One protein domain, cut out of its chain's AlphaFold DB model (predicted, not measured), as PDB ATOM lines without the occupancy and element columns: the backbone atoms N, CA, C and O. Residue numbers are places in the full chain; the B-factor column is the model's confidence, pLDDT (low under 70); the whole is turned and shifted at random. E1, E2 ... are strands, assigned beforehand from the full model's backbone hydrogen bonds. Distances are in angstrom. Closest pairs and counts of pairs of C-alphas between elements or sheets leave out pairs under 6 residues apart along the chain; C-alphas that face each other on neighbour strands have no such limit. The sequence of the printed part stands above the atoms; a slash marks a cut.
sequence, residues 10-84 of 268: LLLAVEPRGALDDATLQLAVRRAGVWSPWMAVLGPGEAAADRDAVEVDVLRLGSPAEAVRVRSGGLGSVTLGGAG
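What this domain is: This is residues 10 to 84 of the 268 residues of the protein "Peptidase_C39_2 domain-containing protein" of Phycisphaera mikurensis (strain NBRC 102666 / KCTC 22515 / FYK2301M01) (UniProt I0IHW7). The domain is a small, elongated sandwich, two three-stranded sheets face to face with their strands at 28 degrees. At one side of the sandwich the long loop of residues 43 to 57 joins edge strands E3 and E4; at the other, a tight turn joins edge strands E5 and E6. The printed part has 75 residues with six named strands, E1 to E6, and no named helix: class all strand. The sheets, E4-E1-E6 and E3-E2-E5, are antiparallel throughout. The whole is compact, with a radius of gyration of the C-alphas of 12.0 A and spans of 37 by 22 by 21 A.

Where its parts are: E1, residues 10 to 16, begins at C-alpha 10 (550.896, 530.283, 395.651) and is 18.7 A long. E2, residues 24 to 31, measures 23.8 A, and E3 is residues 39 to 42. E4, residues 58 to 60, precedes E5, residues 67 to 73, 20.7 A. E6, residues 75 to 83, measures 22.4 A and ends at C-alpha 83 (547.085, 534.288, 397.634).

How they stand to each other: In one sheet, inner strand E1 has N 13 and O 79 of E6 at 3.1 A, and N 10 and O 59 of E4 at 2.9 A, within hydrogen-bond range. In the other, N 26 of E2 and O 71 of E5 are 2.8 A apart. E2 and E3 form a hairpin, with N 39 and O 27 at 2.8 A. The facing parts of the sheets are 9.1 A centre to centre, their best planes 26 degrees apart. E5 and E6 meet only through their link. Residues 53 to 54 pair antiparallel with residues 59 to 60 of E4.

The domain as a whole: The C-alphas of Gly 18 and Ala 32, the two farthest apart, are 37.1 A apart. The printed part has no cut. The link E3 to E4, 15 residues, is long. Mean pLDDT of the printed part is 83.6; residues 45 to 52 are under 70.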
ATOM      1  N   LEU A  10     550.641 531.248 394.583       86.25
ATOM      2  CA  LEU A  10     550.896 530.283 395.651       86.25
ATOM      3  C   LEU A  10     552.079 530.747 396.495       86.25
ATOM      4  O   LEU A  10     553.197 530.873 395.995       86.25
ATOM      5  N   LEU A  11     551.807 530.973 397.779       88.06
ATOM      6  CA  LEU A  11     552.798 531.237 398.814       88.06
ATOM      7  C   LEU A  11     553.275 529.914 399.409       88.06
ATOM      8  O   LEU A  11     552.483 528.991 399.629       88.06
ATOM      9  N   LEU A  12     554.572 529.832 399.672       86.12
ATOM     10  CA  LEU A  12     555.248 528.584 399.995       86.12
ATOM     11  C   LEU A  12     555.947 528.693 401.349       86.12
ATOM     12  O   LEU A  12     556.604 529.687 401.646       86.12
ATOM     13  N   ALA A  13     555.846 527.639 402.152       85.06
ATOM     14  CA  ALA A  13     556.688 527.440 403.326       85.06
ATOM     15  C   ALA A  13     557.114 525.976 403.418       85.06
ATOM     16  O   ALA A  13     556.349 525.076 403.067       85.06
ATOM     17  N   VAL A  14     558.341 525.733 403.869       86.06
ATOM     18  CA  VAL A  14     558.947 524.397 403.861       86.06
ATOM     19  C   VAL A  14     559.691 524.109 405.155       86.06
ATOM     20  O   VAL A  14     560.256 525.001 405.782       86.06
ATOM     21  N   GLU A  15     559.722 522.833 405.516       88.44
ATOM     22  CA  GLU A  15     560.521 522.293 406.611       88.44
ATOM     23  C   GLU A  15     561.612 521.404 406.009       88.44
ATOM     24  O   GLU A  15     561.299 520.299 405.564       88.44
ATOM     25  N   PRO A  16     562.873 521.850 405.926       84.50
ATOM     26  CA  PRO A  16     563.941 521.011 405.396       84.50
ATOM     27  C   PRO A  16     564.357 519.927 406.406       84.50
ATOM     28  O   PRO A  16     564.394 520.173 407.609       84.50
ATOM     29  N   ARG A  17     564.690 518.715 405.927       85.00
ATOM     30  CA  ARG A  17     565.278 517.637 406.760       85.00
ATOM     31  C   ARG A  17     566.792 517.791 406.952       85.00
ATOM     32  O   ARG A  17     567.363 517.126 407.809       85.00
ATOM     33  N   GLY A  18     567.427 518.619 406.129       86.94
ATOM     34  CA  GLY A  18     568.866 518.881 406.107       86.94
ATOM     35  C   GLY A  18     569.144 520.300 405.611       86.94
ATOM     36  O   GLY A  18     568.353 521.206 405.875       86.94
ATOM     37  N   ALA A  19     570.242 520.506 404.881       85.56
ATOM     38  CA  ALA A  19     570.490 521.793 404.236       85.56
ATOM     39  C   ALA A  19     569.418 522.067 403.166       85.56
ATOM     40  O   ALA A  19     569.058 521.184 402.388       85.56
ATOM     41  N   LEU A  20     568.894 523.297 403.128       87.00
ATOM     42  CA  LEU A  20     567.847 523.669 402.170       87.00
ATOM     43  C   LEU A  20     568.350 523.622 400.718       87.00
ATOM     44  O   LEU A  20     567.567 523.332 399.819       87.00
ATOM     45  N   ASP A  21     569.642 523.870 400.499       87.06
ATOM     46  CA  ASP A  21     570.260 523.859 399.166       87.06
ATOM     47  C   ASP A  21     570.319 522.452 398.546       87.06
ATOM     48  O   ASP A  21     570.365 522.327 397.323       87.06
ATOM     49  N   ASP A  22     570.222 521.402 399.368       89.44
ATOM     50  CA  ASP A  22     570.139 520.009 398.915       89.44
ATOM     51  C   ASP A  22     568.689 519.569 398.637       89.44
ATOM     52  O   ASP A  22     568.437 518.470 398.131       89.44
ATOM     53  N   ALA A  23     567.706 520.400 399.000       90.81
ATOM     54  CA  ALA A  23     566.298 520.077 398.847       90.81
ATOM     55  C   ALA A  23     565.785 520.407 397.440       90.81
ATOM     56  O   ALA A  23     566.207 521.360 396.784       90.81
ATOM     57  N   THR A  24     564.790 519.641 396.997       91.50
ATOM     58  CA  THR A  24     564.062 519.913 395.755       91.50
ATOM     59  C   THR A  24     562.597 520.182 396.051       91.50
ATOM     60  O   THR A  24     561.982 519.531 396.902       91.50
ATOM     61  N   LEU A  25     562.023 521.144 395.333       90.50
ATOM     62  CA  LEU A  25     560.601 521.457 395.380       90.50
ATOM     63  C   LEU A  25     560.132 521.824 393.982       90.50
ATOM     64  O   LEU A  25     560.610 522.791 393.391       90.50
ATOM     65  N   GLN A  26     559.169 521.064 393.478       90.88
ATOM     66  CA  GLN A  26     558.562 521.275 392.177       90.88
ATOM     67  C   GLN A  26     557.047 521.296 392.282       90.88
ATOM     68  O   GLN A  26     556.441 520.520 393.028       90.88
ATOM     69  N   LEU A  27     556.442 522.172 391.489       90.75
ATOM     70  CA  LEU A  27     555.002 522.374 391.430       90.75
ATOM     71  C   LEU A  27     554.496 522.100 390.017       90.75
ATOM     72  O   LEU A  27     555.185 522.357 389.035       90.75
ATOM     73  N   ALA A  28     553.275 521.594 389.917       90.25
ATOM     74  CA  ALA A  28     552.529 521.562 388.668       90.25
ATOM     75  C   ALA A  28     551.072 521.912 388.952       90.25
ATOM     76  O   ALA A  28     550.528 521.532 389.993       90.25
ATOM     77  N   VAL A  29     550.444 522.624 388.027       91.00
ATOM     78  CA  VAL A  29     549.078 523.140 388.163       91.00
ATOM     79  C   VAL A  29     548.166 522.512 387.116       91.00
ATOM     80  O   VAL A  29     548.623 522.150 386.032       91.00
ATOM     81  N   ARG A  30     546.883 522.335 387.448       91.69
ATOM     82  CA  ARG A  30     545.879 521.758 386.546       91.69
ATOM     83  C   ARG A  30     544.918 522.823 386.045       91.69
ATOM     84  O   ARG A  30     544.370 523.572 386.851       91.69
ATOM     85  N   ARG A  31     544.672 522.843 384.737       89.50
ATOM     86  CA  ARG A  31     543.706 523.729 384.075       89.50
ATOM     87  C   ARG A  31     542.942 522.954 383.016       89.50
ATOM     88  O   ARG A  31     543.568 522.265 382.216       89.50
ATOM     89  N   ALA A  32     541.615 523.060 383.018       89.25
ATOM     90  CA  ALA A  32     540.739 522.325 382.107       89.25
ATOM     91  C   ALA A  32     541.088 520.821 382.056       89.25
ATOM     92  O   ALA A  32     541.184 520.220 380.990       89.25
ATOM     93  N   GLY A  33     541.373 520.226 383.220       90.38
ATOM     94  CA  GLY A  33     541.785 518.821 383.337       90.38
ATOM     95  C   GLY A  33     543.232 518.485 382.931       90.38
ATOM     96  O   GLY A  33     543.677 517.374 383.216       90.38
ATOM     97  N   VAL A  34     544.001 519.413 382.353       91.00
ATOM     98  CA  VAL A  34     545.383 519.182 381.888       91.00
ATOM     99  C   VAL A  34     546.402 519.702 382.902       91.00
ATOM    100  O   VAL A  34     546.265 520.809 383.420       91.00
ATOM    101  N   TRP A  35     547.434 518.906 383.193       92.19
ATOM    102  CA  TRP A  35     548.546 519.305 384.065       92.19
ATOM    103  C   TRP A  35     549.655 520.009 383.285       92.19
ATOM    104  O   TRP A  35     550.052 519.543 382.220       92.19
ATOM    105  N   SER A  36     550.211 521.073 383.864       89.06
ATOM    106  CA  SER A  36     551.453 521.682 383.387       89.06
ATOM    107  C   SER A  36     552.654 520.728 383.535       89.06
ATOM    108  O   SER A  36     552.612 519.791 384.352       89.06
ATOM    109  N   PRO A  37     553.770 521.004 382.831       88.94
ATOM    110  CA  PRO A  37     555.085 520.506 383.223       88.94
ATOM    111  C   PRO A  37     555.422 520.843 384.683       88.94
ATOM    112  O   PRO A  37     554.790 521.703 385.312       88.94
ATOM    113  N   TRP A  38     556.414 520.141 385.232       88.50
ATOM    114  CA  TRP A  38     556.931 520.414 386.572       88.50
ATOM    115  C   TRP A  38     557.812 521.659 386.559       88.50
ATOM    116  O   TRP A  38     558.776 521.722 385.809       88.50
ATOM    117  N   MET A  39     557.508 522.603 387.442       88.44
ATOM    118  CA  MET A  39     558.217 523.873 387.582       88.44
ATOM    119  C   MET A  39     559.040 523.846 388.864       88.44
ATOM    120  O   MET A  39     558.496 523.550 389.933       88.44
ATOM    121  N   ALA A  40     560.340 524.119 388.774       86.88
ATOM    122  CA  ALA A  40     561.238 524.084 389.924       86.88
ATOM    123  C   ALA A  40     561.200 525.382 390.738       86.88
ATOM    124  O   ALA A  40     561.543 526.453 390.241       86.88
ATOM    125  N   VAL A  41     560.841 525.250 392.017       84.75
ATOM    126  CA  VAL A  41     560.973 526.300 393.037       84.75
ATOM    127  C   VAL A  41     562.328 526.182 393.734       84.75
ATOM    128  O   VAL A  41     563.080 527.150 393.792       84.75
ATOM    129  N   LEU A  42     562.655 524.983 394.228       85.88
ATOM    130  CA  LEU A  42     563.945 524.664 394.845       85.88
ATOM    131  C   LEU A  42     564.650 523.546 394.088       85.88
ATOM    132  O   LEU A  42     564.004 522.612 393.598       85.88
ATOM    133  N   GLY A  43     565.979 523.615 394.094       81.94
ATOM    134  CA  GLY A  43     566.846 522.642 393.447       81.94
ATOM    135  C   GLY A  43     566.833 522.739 391.916       81.94
ATOM    136  O   GLY A  43     566.216 523.640 391.341       81.94
ATOM    137  N   PRO A  44     567.547 521.828 391.237       71.31
ATOM    138  CA  PRO A  44     567.644 521.830 389.784       71.31
ATOM    139  C   PRO A  44     566.304 521.473 389.120       71.31
ATOM    140  O   PRO A  44     565.570 520.596 389.579       71.31
ATOM    141  N   GLY A  45     566.004 522.120 387.995       66.12
ATOM    142  CA  GLY A  45     564.856 521.793 387.150       66.12
ATOM    143  C   GLY A  45     564.457 522.933 386.217       66.12
ATOM    144  O   GLY A  45     565.064 524.004 386.235       66.12
ATOM    145  N   GLU A  46     563.444 522.683 385.390       59.75
ATOM    146  CA  GLU A  46     562.960 523.659 384.413       59.75
ATOM    147  C   GLU A  46     562.263 524.844 385.098       59.75
ATOM    148  O   GLU A  46     561.521 524.688 386.079       59.75
ATOM    149  N   ALA A  47     562.524 526.041 384.568       58.75
ATOM    150  CA  ALA A  47     561.780 527.243 384.915       58.75
ATOM    151  C   ALA A  47     560.315 527.097 384.474       58.75
ATOM    152  O   ALA A  47     559.991 526.315 383.580       58.75
ATOM    153  N   ALA A  48     559.420 527.843 385.121       59.09
ATOM    154  CA  ALA A  48     558.022 527.863 384.723       59.09
ATOM    155  C   ALA A  48     557.858 528.300 383.255       59.09
ATOM    156  O   ALA A  48     558.595 529.155 382.767       59.09
ATOM    157  N   ALA A  49     556.917 527.669 382.548       54.41
ATOM    158  CA  ALA A  49     556.638 527.973 381.149       54.41
ATOM    159  C   ALA A  49     555.793 529.251 381.029       54.41
ATOM    160  O   ALA A  49     554.767 529.344 381.696       54.41
ATOM    161  N   ASP A  50     556.220 530.151 380.132       53.91
ATOM    162  CA  ASP A  50     555.672 531.409 379.562       53.91
ATOM    163  C   ASP A  50     554.483 532.136 380.238       53.91
ATOM    164  O   ASP A  50     554.470 533.359 380.323       53.91
ATOM    165  N   ARG A  51     553.459 531.424 380.719       58.84
ATOM    166  CA  ARG A  51     552.291 532.004 381.406       58.84
ATOM    167  C   ARG A  51     552.391 531.957 382.928       58.84
ATOM    168  O   ARG A  51     551.837 532.832 383.582       58.84
ATOM    169  N   ASP A  52     553.053 530.954 383.490       68.19
ATOM    170  CA  ASP A  52     553.304 530.866 384.928       68.19
ATOM    171  C   ASP A  52     554.751 531.276 385.197       68.19
ATOM    172  O   ASP A  52     555.644 530.972 384.408       68.19
ATOM    173  N   ALA A  53     554.994 531.953 386.314       70.50
ATOM    174  CA  ALA A  53     556.334 532.378 386.698       70.50
ATOM    175  C   ALA A  53     556.628 531.905 388.118       70.50
ATOM    176  O   ALA A  53     555.905 532.240 389.057       70.50
ATOM    177  N   VAL A  54     557.696 531.123 388.271       70.75
ATOM    178  CA  VAL A  54     558.343 530.975 389.574       70.75
ATOM    179  C   VAL A  54     559.209 532.216 389.747       70.75
ATOM    180  O   VAL A  54     560.291 532.314 389.171       70.75
ATOM    181  N   GLU A  55     558.685 533.180 390.496       75.31
ATOM    182  CA  GLU A  55     559.488 534.251 391.079       75.31
ATOM    183  C   GLU A  55     560.338 533.657 392.216       75.31
ATOM    184  O   GLU A  55     560.229 532.466 392.514       75.31
ATOM    185  N   VAL A  56     561.196 534.461 392.847       74.12
ATOM    186  CA  VAL A  56     562.185 534.013 393.849       74.12
ATOM    187  C   VAL A  56     561.629 532.951 394.820       74.12
ATOM    188  O   VAL A  56     562.288 531.944 395.080       74.12
ATOM    189  N   ASP A  57     560.406 533.145 395.321       72.25
ATOM    190  CA  ASP A  57     559.728 532.260 396.273       72.25
ATOM    191  C   ASP A  57     558.192 532.186 396.114       72.25
ATOM    192  O   ASP A  57     557.488 531.694 397.004       72.25
ATOM    193  N   VAL A  58     557.662 532.621 394.965       77.69
ATOM    194  CA  VAL A  58     556.224 532.621 394.645       77.69
ATOM    195  C   VAL A  58     555.994 531.958 393.298       77.69
ATOM    196  O   VAL A  58     556.674 532.270 392.325       77.69
ATOM    197  N   LEU A  59     554.972 531.104 393.207       82.69
ATOM    198  CA  LEU A  59     554.423 530.723 391.907       82.69
ATOM    199  C   LEU A  59     553.284 531.680 391.544       82.69
ATOM    200  O   LEU A  59     552.207 531.611 392.143       82.69
ATOM    201  N   ARG A  60     553.516 532.545 390.556       84.50
ATOM    202  CA  ARG A  60     552.482 533.363 389.917       84.50
ATOM    203  C   ARG A  60     551.784 532.543 388.841       84.50
ATOM    204  O   ARG A  60     552.436 531.944 387.988       84.50
ATOM    205  N   LEU A  61     550.458 532.549 388.883       83.81
ATOM    206  CA  LEU A  61     549.613 531.871 387.915       83.81
ATOM    207  C   LEU A  61     549.193 532.853 386.815       83.81
ATOM    208  O   LEU A  61     548.583 533.878 387.108       83.81
ATOM    209  N   GLY A  62     549.457 532.528 385.549       80.12
ATOM    210  CA  GLY A  62     549.016 533.355 384.412       80.12
ATOM    211  C   GLY A  62     547.509 533.313 384.170       80.12
ATOM    212  O   GLY A  62     546.934 534.187 383.528       80.12
ATOM    213  N   SER A  63     546.856 532.277 384.686       80.81
ATOM    214  CA  SER A  63     545.405 532.152 384.758       80.81
ATOM    215  C   SER A  63     545.015 531.243 385.925       80.81
ATOM    216  O   SER A  63     545.836 530.410 386.340       80.81
ATOM    217  N   PRO A  64     543.777 531.357 386.446       84.12
ATOM    218  CA  PRO A  64     543.304 530.506 387.530       84.12
ATOM    219  C   PRO A  64     543.546 529.019 387.244       84.12
ATOM    220  O   PRO A  64     543.350 528.544 386.123       84.12
ATOM    221  N   ALA A  65     543.992 528.293 388.264       86.25
ATOM    222  CA  ALA A  65     544.192 526.850 388.209       86.25
ATOM    223  C   ALA A  65     543.199 526.142 389.132       86.25
ATOM    224  O   ALA A  65     542.835 526.660 390.180       86.25
ATOM    225  N   GLU A  66     542.772 524.944 388.745       90.25
ATOM    226  CA  GLU A  66     541.822 524.127 389.510       90.25
ATOM    227  C   GLU A  66     542.498 523.389 390.661       90.25
ATOM    228  O   GLU A  66     541.876 523.067 391.670       90.25
ATOM    229  N   ALA A  67     543.764 523.024 390.468       90.56
ATOM    230  CA  ALA A  67     544.506 522.198 391.397       90.56
ATOM    231  C   ALA A  67     546.009 522.426 391.264       90.56
ATOM    232  O   ALA A  67     546.511 522.775 390.197       90.56
ATOM    233  N   VAL A  68     546.731 522.134 392.341       91.06
ATOM    234  CA  VAL A  68     548.193 522.069 392.376       91.06
ATOM    235  C   VAL A  68     548.642 520.720 392.921       91.06
ATOM    236  O   VAL A  68     548.022 520.148 393.827       91.06
ATOM    237  N   ARG A  69     549.731 520.192 392.370       92.75
ATOM    238  CA  ARG A  69     550.458 519.040 392.904       92.75
ATOM    239  C   ARG A  69     551.901 519.427 393.195       92.75
ATOM    240  O   ARG A  69     552.468 520.289 392.529       92.75
ATOM    241  N   VAL A  70     552.465 518.756 394.190       92.19
ATOM    242  CA  VAL A  70     553.803 519.021 394.712       92.19
ATOM    243  C   VAL A  70     554.633 517.755 394.599       92.19
ATOM    244  O   VAL A  70     554.159 516.671 394.935       92.19
ATOM    245  N   ARG A  71     555.881 517.905 394.166       92.69
ATOM    246  CA  ARG A  71     556.934 516.903 394.314       92.69
ATOM    247  C   ARG A  71     558.074 517.533 395.100       92.69
ATOM    248  O   ARG A  71     558.466 518.659 394.805       92.69
ATOM    249  N   SER A  72     558.591 516.827 396.099       93.12
ATOM    250  CA  SER A  72     559.718 517.315 396.895       93.12
ATOM    251  C   SER A  72     560.671 516.196 397.293       93.12
ATOM    252  O   SER A  72     560.270 515.035 397.386       93.12
ATOM    253  N   GLY A  73     561.928 516.565 397.524       93.88
ATOM    254  CA  GLY A  73     562.982 515.713 398.065       93.88
ATOM    255  C   GLY A  73     563.770 516.481 399.125       93.88
ATOM    256  O   GLY A  73     563.946 517.689 399.003       93.88
ATOM    257  N   GLY A  74     564.193 515.806 400.196       90.88
ATOM    258  CA  GLY A  74     564.910 516.453 401.307       90.88
ATOM    259  C   GLY A  74     564.046 517.339 402.222       90.88
ATOM    260  O   GLY A  74     564.569 517.918 403.171       90.88
ATOM    261  N   LEU A  75     562.728 517.420 401.995       91.19
ATOM    262  CA  LEU A  75     561.784 518.182 402.823       91.19
ATOM    263  C   LEU A  75     560.979 517.262 403.761       91.19
ATOM    264  O   LEU A  75     560.571 516.157 403.403       91.19
ATOM    265  N   GLY A  76     560.784 517.704 405.001       87.31
ATOM    266  CA  GLY A  76     559.930 517.085 406.014       87.31
ATOM    267  C   GLY A  76     558.463 517.411 405.780       87.31
ATOM    268  O   GLY A  76     557.622 516.515 405.829       87.31
ATOM    269  N   SER A  77     558.175 518.672 405.456       87.94
ATOM    270  CA  SER A  77     556.844 519.141 405.082       87.94
ATOM    271  C   SER A  77     556.910 520.298 404.077       87.94
ATOM    272  O   SER A  77     557.913 521.008 403.971       87.94
ATOM    273  N   VAL A  78     555.821 520.466 403.322       89.19
ATOM    274  CA  VAL A  78     555.582 521.588 402.405       89.19
ATOM    275  C   VAL A  78     554.188 522.130 402.690       89.19
ATOM    276  O   VAL A  78     553.215 521.380 402.661       89.19
ATOM    277  N   THR A  79     554.094 523.431 402.948       87.94
ATOM    278  CA  THR A  79     552.834 524.149 403.146       87.94
ATOM    279  C   THR A  79     552.585 525.072 401.961       87.94
ATOM    280  O   THR A  79     553.473 525.818 401.547       87.94
ATOM    281  N   LEU A  80     551.360 525.024 401.435       85.88
ATOM    282  CA  LEU A  80     550.884 525.880 400.353       85.88
ATOM    283  C   LEU A  80     549.788 526.809 400.866       85.88
ATOM    284  O   LEU A  80     548.797 526.346 401.428       85.88
ATOM    285  N   GLY A  81     549.953 528.110 400.637       84.12
ATOM    286  CA  GLY A  81     548.937 529.127 400.883       84.12
ATOM    287  C   GLY A  81     548.474 529.763 399.578       84.12
ATOM    288  O   GLY A  81     549.291 530.267 398.814       84.12
ATOM    289  N   GLY A  82     547.166 529.772 399.322       83.81
ATOM    290  CA  GLY A  82     546.595 530.545 398.219       83.81
ATOM    291  C   GLY A  82     546.603 532.042 398.537       83.81
ATOM    292  O   GLY A  82     546.081 532.467 399.573       83.81
ATOM    293  N   ALA A  83     547.172 532.837 397.638       85.12
ATOM    294  CA  ALA A  83     547.085 534.288 397.634       85.12
ATOM    295  C   ALA A  83     546.309 534.760 396.398       85.12
ATOM    296  O   ALA A  83     546.286 534.100 395.360       85.12
ATOM    297  N   GLY A  84     545.613 535.877 396.569       84.06
ATOM    298  CA  GLY A  84     544.781 536.494 395.544       84.06
ATOM    299  C   GLY A  84     544.782 538.014 395.695       84.06
ATOM    300  O   GLY A  84     545.546 538.547 396.511       84.06
TER     301      GLY A  84